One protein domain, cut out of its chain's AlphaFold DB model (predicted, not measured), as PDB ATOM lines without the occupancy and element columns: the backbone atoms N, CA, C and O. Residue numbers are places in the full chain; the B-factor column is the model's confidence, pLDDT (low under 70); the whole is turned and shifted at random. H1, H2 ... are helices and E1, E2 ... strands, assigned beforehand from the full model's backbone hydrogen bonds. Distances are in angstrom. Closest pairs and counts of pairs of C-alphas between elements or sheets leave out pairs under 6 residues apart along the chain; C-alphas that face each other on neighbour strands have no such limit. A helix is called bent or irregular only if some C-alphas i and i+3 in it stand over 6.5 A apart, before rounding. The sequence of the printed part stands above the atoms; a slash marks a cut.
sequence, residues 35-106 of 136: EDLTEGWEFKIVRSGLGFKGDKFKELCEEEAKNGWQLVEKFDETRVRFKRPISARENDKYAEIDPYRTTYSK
ATOM      1  N   GLU A  35     -48.808  16.816 -21.065       54.06
ATOM      2  CA  GLU A  35     -47.891  15.731 -20.795       54.06
ATOM      3  C   GLU A  35     -47.912  14.678 -21.924       54.06
ATOM      4  O   GLU A  35     -46.836  14.345 -22.426       54.06
ATOM      5  N   ASP A  36     -49.095  14.299 -22.434       56.97
ATOM      6  CA  ASP A  36     -49.277  13.339 -23.547       56.97
ATOM      7  C   ASP A  36     -48.699  13.846 -24.887       56.97
ATOM      8  O   ASP A  36     -48.264  13.082 -25.747       56.97
ATOM      9  N   LEU A  37     -48.653  15.169 -25.085       55.38
ATOM     10  CA  LEU A  37     -48.156  15.801 -26.320       55.38
ATOM     11  C   LEU A  37     -46.617  15.915 -26.374       55.38
ATOM     12  O   LEU A  37     -46.057  16.286 -27.408       55.38
ATOM     13  N   THR A  38     -45.929  15.601 -25.273       57.12
ATOM     14  CA  THR A  38     -44.463  15.682 -25.117       57.12
ATOM     15  C   THR A  38     -43.794  14.334 -24.842       57.12
ATOM     16  O   THR A  38     -42.582  14.284 -24.611       57.12
ATOM     17  N   GLU A  39     -44.549  13.234 -24.867       68.06
ATOM     18  CA  GLU A  39     -44.082  11.932 -24.388       68.06
ATOM     19  C   GLU A  39     -42.832  11.437 -25.124       68.06
ATOM     20  O   GLU A  39     -42.829  11.071 -26.300       68.06
ATOM     21  N   GLY A  40     -41.726  11.439 -24.381       78.44
ATOM     22  CA  GLY A  40     -40.459  10.854 -24.784       78.44
ATOM     23  C   GLY A  40     -39.457  11.818 -25.402       78.44
ATOM     24  O   GLY A  40     -38.318  11.395 -25.573       78.44
ATOM     25  N   TRP A  41     -39.804  13.083 -25.679       88.31
ATOM     26  CA  TRP A  41     -38.889  14.037 -26.318       88.31
ATOM     27  C   TRP A  41     -38.788  15.371 -25.586       88.31
ATOM     28  O   TRP A  41     -39.770  16.014 -25.233       88.31
ATOM     29  N   GLU A  42     -37.557  15.829 -25.440       91.56
ATOM     30  CA  GLU A  42     -37.198  17.138 -24.931       91.56
ATOM     31  C   GLU A  42     -36.771  18.051 -26.064       91.56
ATOM     32  O   GLU A  42     -36.190  17.600 -27.053       91.56
ATOM     33  N   PHE A  43     -36.984  19.350 -25.880       92.94
ATOM     34  CA  PHE A  43     -36.559  20.368 -26.826       92.94
ATOM     35  C   PHE A  43     -35.767  21.457 -26.128       92.94
ATOM     36  O   PHE A  43     -36.080  21.857 -25.006       92.94
ATOM     37  N   LYS A  44     -34.782  22.001 -26.837       93.88
ATOM     38  CA  LYS A  44     -34.084  23.209 -26.403       93.88
ATOM     39  C   LYS A  44     -33.786  24.133 -27.565       93.88
ATOM     40  O   LYS A  44     -33.732  23.709 -28.721       93.88
ATOM     41  N   ILE A  45     -33.578  25.405 -27.241       94.56
ATOM     42  CA  ILE A  45     -33.116  26.420 -28.184       94.56
ATOM     43  C   ILE A  45     -31.771  26.931 -27.690       94.56
ATOM     44  O   ILE A  45     -31.687  27.518 -26.611       94.56
ATOM     45  N   VAL A  46     -30.734  26.726 -28.495       94.62
ATOM     46  CA  VAL A  46     -29.397  27.252 -28.236       94.62
ATOM     47  C   VAL A  46     -29.246  28.589 -28.945       94.62
ATOM     48  O   VAL A  46     -29.614  28.733 -30.115       94.62
ATOM     49  N   ARG A  47     -28.715  29.572 -28.216       93.94
ATOM     50  CA  ARG A  47     -28.493  30.943 -28.671       93.94
ATOM     51  C   ARG A  47     -27.004  31.265 -28.751       93.94
ATOM     52  O   ARG A  47     -26.260  30.844 -27.875       93.94
ATOM     53  N   SER A  48     -26.573  32.044 -29.737       90.44
ATOM     54  CA  SER A  48     -25.201  32.571 -29.837       90.44
ATOM     55  C   SER A  48     -25.213  34.095 -29.879       90.44
ATOM     56  O   SER A  48     -25.999  34.674 -30.629       90.44
ATOM     57  N   GLY A  49     -24.339  34.739 -29.097       84.06
ATOM     58  CA  GLY A  49     -24.202  36.199 -29.068       84.06
ATOM     59  C   GLY A  49     -23.541  36.765 -30.329       84.06
ATOM     60  O   GLY A  49     -23.939  37.816 -30.820       84.06
ATOM     61  N   LEU A  50     -22.579  36.033 -30.902       81.44
ATOM     62  CA  LEU A  50     -21.862  36.410 -32.133       81.44
ATOM     63  C   LEU A  50     -22.374  35.697 -33.399       81.44
ATOM     64  O   LEU A  50     -21.825  35.887 -34.486       81.44
ATOM     65  N   GLY A  51     -23.402  34.859 -33.264       85.06
ATOM     66  CA  GLY A  51     -23.950  34.026 -34.332       85.06
ATOM     67  C   GLY A  51     -23.166  32.735 -34.615       85.06
ATOM     68  O   GLY A  51     -22.073  32.486 -34.098       85.06
ATOM     69  N   PHE A  52     -23.762  31.879 -35.438       84.38
ATOM     70  CA  PHE A  52     -23.304  30.557 -35.859       84.38
ATOM     71  C   PHE A  52     -22.775  30.626 -37.298       84.38
ATOM     72  O   PHE A  52     -23.384  30.094 -38.230       84.38
ATOM     73  N   LYS A  53     -21.661  31.343 -37.489       81.44
ATOM     74  CA  LYS A  53     -21.007  31.528 -38.795       81.44
ATOM     75  C   LYS A  53     -19.880  30.515 -39.008       81.44
ATOM     76  O   LYS A  53     -19.150  30.204 -38.067       81.44
ATOM     77  N   GLY A  54     -19.729  30.050 -40.250       82.88
ATOM     78  CA  GLY A  54     -18.690  29.093 -40.647       82.88
ATOM     79  C   GLY A  54     -18.769  27.785 -39.860       82.88
ATOM     80  O   GLY A  54     -19.857  27.248 -39.640       82.88
ATOM     81  N   ASP A  55     -17.619  27.313 -39.383       87.19
ATOM     82  CA  ASP A  55     -17.488  26.020 -38.701       87.19
ATOM     83  C   ASP A  55     -18.165  25.969 -37.325       87.19
ATOM     84  O   ASP A  55     -18.507  24.889 -36.850       87.19
ATOM     85  N   LYS A  56     -18.480  27.121 -36.710       87.50
ATOM     86  CA  LYS A  56     -19.121  27.173 -35.382       87.50
ATOM     87  C   LYS A  56     -20.469  26.458 -35.328       87.50
ATOM     88  O   LYS A  56     -20.838  25.927 -34.287       87.50
ATOM     89  N   PHE A  57     -21.228  26.482 -36.426       90.94
ATOM     90  CA  PHE A  57     -22.504  25.767 -36.493       90.94
ATOM     91  C   PHE A  57     -22.287  24.251 -36.492       90.94
ATOM     92  O   PHE A  57     -23.019  23.522 -35.828       90.94
ATOM     93  N   LYS A  58     -21.262  23.786 -37.210       91.81
ATOM     94  CA  LYS A  58     -20.894  22.373 -37.266       91.81
ATOM     95  C   LYS A  58     -20.385  21.892 -35.906       91.81
ATOM     96  O   LYS A  58     -20.883  20.888 -35.413       91.81
ATOM     97  N   GLU A  59     -19.492  22.654 -35.277       91.69
ATOM     98  CA  GLU A  59     -18.999  22.384 -33.920       91.69
ATOM     99  C   GLU A  59     -20.142  22.298 -32.902       91.69
ATOM    100  O   GLU A  59     -20.189  21.361 -32.108       91.69
ATOM    101  N   LEU A  60     -21.106  23.231 -32.957       92.50
ATOM    102  CA  LEU A  60     -22.299  23.167 -32.115       92.50
ATOM    103  C   LEU A  60     -23.043  21.848 -32.336       92.50
ATOM    104  O   LEU A  60     -23.327  21.145 -31.375       92.50
ATOM    105  N   CYS A  61     -23.359  21.499 -33.584       93.38
ATOM    106  CA  CYS A  61     -24.079  20.265 -33.886       93.38
ATOM    107  C   CYS A  61     -23.329  19.016 -33.400       93.38
ATOM    108  O   CYS A  61     -23.967  18.099 -32.892       93.38
ATOM    109  N   GLU A  62     -22.000  18.979 -33.516       93.62
ATOM    110  CA  GLU A  62     -21.169  17.874 -33.022       93.62
ATOM    111  C   GLU A  62     -21.187  17.773 -31.490       93.62
ATOM    112  O   GLU A  62     -21.328  16.679 -30.945       93.62
ATOM    113  N   GLU A  63     -21.083  18.900 -30.781       92.88
ATOM    114  CA  GLU A  63     -21.185  18.938 -29.316       92.88
ATOM    115  C   GLU A  63     -22.558  18.496 -28.824       92.88
ATOM    116  O   GLU A  63     -22.665  17.688 -27.904       92.88
ATOM    117  N   GLU A  64     -23.613  19.012 -29.447       94.06
ATOM    118  CA  GLU A  64     -24.980  18.681 -29.074       94.06
ATOM    119  C   GLU A  64     -25.293  17.206 -29.381       94.06
ATOM    120  O   GLU A  64     -25.880  16.513 -28.544       94.06
ATOM    121  N   ALA A  65     -24.795  16.674 -30.501       92.94
ATOM    122  CA  ALA A  65     -24.943  15.264 -30.859       92.94
ATOM    123  C   ALA A  65     -24.302  14.310 -29.838       92.94
ATOM    124  O   ALA A  65     -24.882  13.261 -29.554       92.94
ATOM    125  N   LYS A  66     -23.158  14.673 -29.232       92.12
ATOM    126  CA  LYS A  66     -22.529  13.873 -28.157       92.12
ATOM    127  C   LYS A  66     -23.442  13.702 -26.941       92.12
ATOM    128  O   LYS A  66     -23.412  12.661 -26.296       92.12
ATOM    129  N   ASN A  67     -24.282  14.697 -26.674       91.25
ATOM    130  CA  ASN A  67     -25.257  14.698 -25.585       91.25
ATOM    131  C   ASN A  67     -26.638  14.163 -26.016       91.25
ATOM    132  O   ASN A  67     -27.628  14.342 -25.303       91.25
ATOM    133  N   GLY A  68     -26.723  13.532 -27.194       91.88
ATOM    134  CA  GLY A  68     -27.946  12.941 -27.739       91.88
ATOM    135  C   GLY A  68     -28.917  13.945 -28.368       91.88
ATOM    136  O   GLY A  68     -30.014  13.557 -28.774       91.88
ATOM    137  N   TRP A  69     -28.544  15.223 -28.463       95.75
ATOM    138  CA  TRP A  69     -29.371  16.244 -29.093       95.75
ATOM    139  C   TRP A  69     -29.263  16.172 -30.614       95.75
ATOM    140  O   TRP A  69     -28.185  16.172 -31.198       95.75
ATOM    141  N   GLN A  70     -30.417  16.157 -31.267       94.56
ATOM    142  CA  GLN A  70     -30.558  16.129 -32.714       94.56
ATOM    143  C   GLN A  70     -31.076  17.474 -33.200       94.56
ATOM    144  O   GLN A  70     -32.021  18.030 -32.633       94.56
ATOM    145  N   LEU A  71     -30.456  18.000 -34.253       95.06
ATOM    146  CA  LEU A  71     -30.890  19.239 -34.883       95.06
ATOM    147  C   LEU A  71     -32.323  19.081 -35.403       95.06
ATOM    148  O   LEU A  71     -32.630  18.129 -36.118       95.06
ATOM    149  N   VAL A  72     -33.187  20.032 -35.055       94.50
ATOM    150  CA  VAL A  72     -34.555  20.111 -35.582       94.50
ATOM    151  C   VAL A  72     -34.636  21.208 -36.624       94.50
ATOM    152  O   VAL A  72     -35.072  20.973 -37.743       94.50
ATOM    153  N   GLU A  73     -34.223  22.415 -36.247       92.69
ATOM    154  CA  GLU A  73     -34.447  23.605 -37.057       92.69
ATOM    155  C   GLU A  73     -33.430  24.692 -36.709       92.69
ATOM    156  O   GLU A  73     -33.094  24.901 -35.542       92.69
ATOM    157  N   LYS A  74     -32.960  25.422 -37.721       93.81
ATOM    158  CA  LYS A  74     -32.177  26.648 -37.550       93.81
ATOM    159  C   LYS A  74     -33.091  27.836 -37.845       93.81
ATOM    160  O   LYS A  74     -33.435  28.051 -39.001       93.81
ATOM    161  N   PHE A  75     -33.466  28.597 -36.815       91.06
ATOM    162  CA  PHE A  75     -34.349  29.759 -36.981       91.06
ATOM    163  C   PHE A  75     -33.658  30.909 -37.699       91.06
ATOM    164  O   PHE A  75     -34.232  31.547 -38.571       91.06
ATOM    165  N   ASP A  76     -32.431  31.202 -37.278       90.88
ATOM    166  CA  ASP A  76     -31.616  32.290 -37.798       90.88
ATOM    167  C   ASP A  76     -30.129  32.008 -37.514       90.88
ATOM    168  O   ASP A  76     -29.743  30.908 -37.108       90.88
ATOM    169  N   GLU A  77     -29.256  32.987 -37.752       89.88
ATOM    170  CA  GLU A  77     -27.827  32.846 -37.460       89.88
ATOM    171  C   GLU A  77     -27.509  32.770 -35.965       89.88
ATOM    172  O   GLU A  77     -26.387  32.439 -35.616       89.88
ATOM    173  N   THR A  78     -28.451  33.051 -35.072       90.94
ATOM    174  CA  THR A  78     -28.222  33.135 -33.625       90.94
ATOM    175  C   THR A  78     -29.012  32.118 -32.821       90.94
ATOM    176  O   THR A  78     -28.690  31.932 -31.655       90.94
ATOM    177  N   ARG A  79     -30.017  31.447 -33.396       93.94
ATOM    178  CA  ARG A  79     -30.927  30.539 -32.687       93.94
ATOM    179  C   ARG A  79     -31.129  29.234 -33.446       93.94
ATOM    180  O   ARG A  79     -31.525  29.226 -34.611       93.94
ATOM    181  N   VAL A  80     -30.926  28.123 -32.744       94.94
ATOM    182  CA  VAL A  80     -31.070  26.765 -33.286       94.94
ATOM    183  C   VAL A  80     -31.858  25.906 -32.301       94.94
ATOM    184  O   VAL A  80     -31.585  25.941 -31.101       94.94
ATOM    185  N   ARG A  81     -32.837  25.142 -32.792       95.25
ATOM    186  CA  ARG A  81     -33.640  24.194 -32.013       95.25
ATOM    187  C   ARG A  81     -33.101  22.776 -32.154       95.25
ATOM    188  O   ARG A  81     -32.873  22.297 -33.265       95.25
ATOM    189  N   PHE A  82     -33.017  22.089 -31.023       96.31
ATOM    190  CA  PHE A  82     -32.682  20.673 -30.935       96.31
ATOM    191  C   PHE A  82     -33.795  19.889 -30.242       96.31
ATOM    192  O   PHE A  82     -34.561  20.458 -29.459       96.31
ATOM    193  N   LYS A  83     -33.849  18.584 -30.521       94.25
ATOM    194  CA  LYS A  83     -34.677  17.604 -29.817       94.25
ATOM    195  C   LYS A  83     -33.832  16.453 -29.296       94.25
ATOM    196  O   LYS A  83     -32.821  16.120 -29.908       94.25
ATOM    197  N   ARG A  84     -34.255  15.811 -28.217       93.69
ATOM    198  CA  ARG A  84     -33.563  14.656 -27.636       93.69
ATOM    199  C   ARG A  84     -34.558  13.732 -26.945       93.69
ATOM    200  O   ARG A  84     -35.490  14.254 -26.344       93.69
ATOM    201  N   PRO A  85     -34.396  12.401 -26.989       91.25
ATOM    202  CA  PRO A  85     -35.264  11.530 -26.213       91.25
ATOM    203  C   PRO A  85     -34.994  11.669 -24.706       91.25
ATOM    204  O   PRO A  85     -33.839  11.745 -24.293       91.25
ATOM    205  N   ILE A  86     -36.035  11.639 -23.872       87.81
ATOM    206  CA  ILE A  86     -35.909  11.760 -22.404       87.81
ATOM    207  C   ILE A  86     -35.026  10.642 -21.821       87.81
ATOM    208  O   ILE A  86     -34.312  10.863 -20.846       87.81
ATOM    209  N   SER A  87     -34.999   9.459 -22.440       87.56
ATOM    210  CA  SER A  87     -34.120   8.352 -22.033       87.56
ATOM    211  C   SER A  87     -32.627   8.699 -22.095       87.56
ATOM    212  O   SER A  87     -31.832   8.130 -21.354       87.56
ATOM    213  N   ALA A  88     -32.224   9.674 -22.919       87.25
ATOM    214  CA  ALA A  88     -30.834  10.121 -22.980       87.25
ATOM    215  C   ALA A  88     -30.370  10.817 -21.689       87.25
ATOM    216  O   ALA A  88     -29.163  10.895 -21.457       87.25
ATOM    217  N   ARG A  89     -31.298  11.263 -20.825       88.62
ATOM    218  CA  ARG A  89     -30.986  11.908 -19.539       88.62
ATOM    219  C   ARG A  89     -30.139  11.043 -18.612       88.62
ATOM    220  O   ARG A  89     -29.352  11.568 -17.832       88.62
ATOM    221  N   GLU A  90     -30.260   9.719 -18.698       87.19
ATOM    222  CA  GLU A  90     -29.474   8.793 -17.871       87.19
ATOM    223  C   GLU A  90     -27.960   8.935 -18.097       87.19
ATOM    224  O   GLU A  90     -27.163   8.668 -17.191       87.19
ATOM    225  N   ASN A  91     -27.575   9.402 -19.290       86.44
ATOM    226  CA  ASN A  91     -26.190   9.608 -19.693       86.44
ATOM    227  C   ASN A  91     -25.680  11.026 -19.398       86.44
ATOM    228  O   ASN A  91     -24.480  11.262 -19.524       86.44
ATOM    229  N   ASP A  92     -26.539  11.947 -18.940       89.50
ATOM    230  CA  ASP A  92     -26.160  13.341 -18.659       89.50
ATOM    231  C   ASP A  92     -25.066  13.433 -17.581       89.50
ATOM    232  O   ASP A  92     -24.229  14.330 -17.612       89.50
ATOM    233  N   LYS A  93     -25.003  12.455 -16.668       88.62
ATOM    234  CA  LYS A  93     -23.960  12.354 -15.628       88.62
ATOM    235  C   LYS A  93     -22.541  12.135 -16.169       88.62
ATOM    236  O   LYS A  93     -21.581  12.343 -15.435       88.62
ATOM    237  N   TYR A  94     -22.410  11.692 -17.419       88.81
ATOM    238  CA  TYR A  94     -21.125  11.479 -18.092       88.81
ATOM    239  C   TYR A  94     -20.817  12.564 -19.130       88.81
ATOM    240  O   TYR A  94     -19.812  12.468 -19.833       88.81
ATOM    241  N   ALA A  95     -21.677  13.577 -19.256       88.44
ATOM    242  CA  ALA A  95     -21.508  14.627 -20.241       88.44
ATOM    243  C   ALA A  95     -20.324  15.539 -19.884       88.44
ATOM    244  O   ALA A  95     -20.213  16.047 -18.770       88.44
ATOM    245  N   GLU A  96     -19.451  15.784 -20.863       87.75
ATOM    246  CA  GLU A  96     -18.327  16.725 -20.739       87.75
ATOM    247  C   GLU A  96     -18.807  18.189 -20.725       87.75
ATOM    248  O   GLU A  96     -18.175  19.068 -20.143       87.75
ATOM    249  N   ILE A  97     -19.944  18.450 -21.374       86.75
ATOM    250  CA  ILE A  97     -20.557  19.770 -21.525       86.75
ATOM    251  C   ILE A  97     -21.992  19.679 -21.022       86.75
ATOM    252  O   ILE A  97     -22.695  18.746 -21.403       86.75
ATOM    253  N   ASP A  98     -22.432  20.678 -20.249       90.06
ATOM    254  CA  ASP A  98     -23.808  20.786 -19.751       90.06
ATOM    255  C   ASP A  98     -24.842  20.556 -20.879       90.06
ATOM    256  O   ASP A  98     -24.971  21.395 -21.785       90.06
ATOM    257  N   PRO A  99     -25.602  19.442 -20.832       91.75
ATOM    258  CA  PRO A  99     -26.589  19.105 -21.848       91.75
ATOM    259  C   PRO A  99     -27.742  20.102 -21.951       91.75
ATOM    260  O   PRO A  99     -28.387  20.149 -22.998       91.75
ATOM    261  N   TYR A 100     -28.003  20.917 -20.929       92.31
ATOM    262  CA  TYR A 100     -29.117  21.872 -20.915       92.31
ATOM    263  C   TYR A 100     -28.691  23.311 -21.190       92.31
ATOM    264  O   TYR A 100     -29.531  24.213 -21.158       92.31
ATOM    265  N   ARG A 101     -27.423  23.541 -21.550       92.56
ATOM    266  CA  ARG A 101     -26.961  24.877 -21.929       92.56
ATOM    267  C   ARG A 101     -27.823  25.458 -23.055       92.56
ATOM    268  O   ARG A 101     -28.102  24.805 -24.068       92.56
ATOM    269  N   THR A 102     -28.198  26.722 -22.895       91.62
ATOM    270  CA  THR A 102     -28.985  27.483 -23.879       91.62
ATOM    271  C   THR A 102     -28.171  28.574 -24.565       91.62
ATOM    272  O   THR A 102     -28.687  29.263 -25.442       91.62
ATOM    273  N   THR A 103     -26.907  28.750 -24.183       90.19
ATOM    274  CA  THR A 103     -26.006  29.773 -24.723       90.19
ATOM    275  C   THR A 103     -24.718  29.146 -25.238       90.19
ATOM    276  O   THR A 103     -24.093  28.342 -24.549       90.19
ATOM    277  N   TYR A 104     -24.303  29.553 -26.431       88.69
ATOM    278  CA  TYR A 104     -23.070  29.145 -27.086       88.69
ATOM    279  C   TYR A 104     -22.165  30.364 -27.267       88.69
ATOM    280  O   TYR A 104     -22.414  31.206 -28.125       88.69
ATOM    281  N   SER A 105     -21.119  30.459 -26.447       76.50
ATOM    282  CA  SER A 105     -20.213  31.618 -26.374       76.50
ATOM    283  C   SER A 105     -18.788  31.314 -26.864       76.50
ATOM    284  O   SER A 105     -17.849  32.080 -26.618       76.50
ATOM    285  N   LYS A 106     -18.577  30.204 -27.593       70.00
ATOM    286  CA  LYS A 106     -17.240  29.841 -28.089       70.00
ATOM    287  C   LYS A 106     -16.657  30.947 -28.986       70.00
ATOM    288  O   LYS A 106     -17.162  31.269 -30.068       70.00
TER     289      LYS A 106
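What this domain is: This is residues 35 to 106 of the 136 residues of an uncharacterized protein of Alkalicella caledoniensis (UniProt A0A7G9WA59). A three-stranded antiparallel sheet, order E1 - E3 - E2, has H1 lengthwise over one face. H2 sits at one end of E1; the unnamed tail, residues 95 to 106, folds back, its residues 103 to 104 pairing with 47 to 48 of E1. The 72 printed residues include E1, H1, E2, E3, H2 in chain order, class mixed; the whole is compact, radius of gyration of the C-alphas 12.3 A, spanning 35 by 28 by 15 A.

How they stand to each other: E3, residues 79 to 85, neighbours E1, residues 41 to 48: N 42 and O 84 are 2.8 A apart. E3 forms a hairpin with E2, residues 70 to 74: N 70 and O 83, 2.8 A. H1, residues 55 to 66, is over E3, height over the sheet 9.5 A. E1, H1, E2 make a split strand-helix-strand unit, E3 between the strands, crossover right-handed. H2, residues 86 to 94, is nearest E1 at the C-alphas of Ile 86 and Trp 41, 5.4 A; H1 and H2 are apart. H1 has every O i to N i+4 pair within hydrogen-bond range; H2, only just irregular with C-alphas 90 and 93 6.9 A apart, has 0 of 5, but 5 of 6 O i to N i+3.

Where its parts are: E1, 23.3 A, begins at C-alpha 41 (-38.889, 14.037, -26.318); H2 ends at C-alpha 94 (-21.125, 11.479, -18.092).

The domain as a whole: The printed part has no cut; residues 35 to 39 are under pLDDT 70.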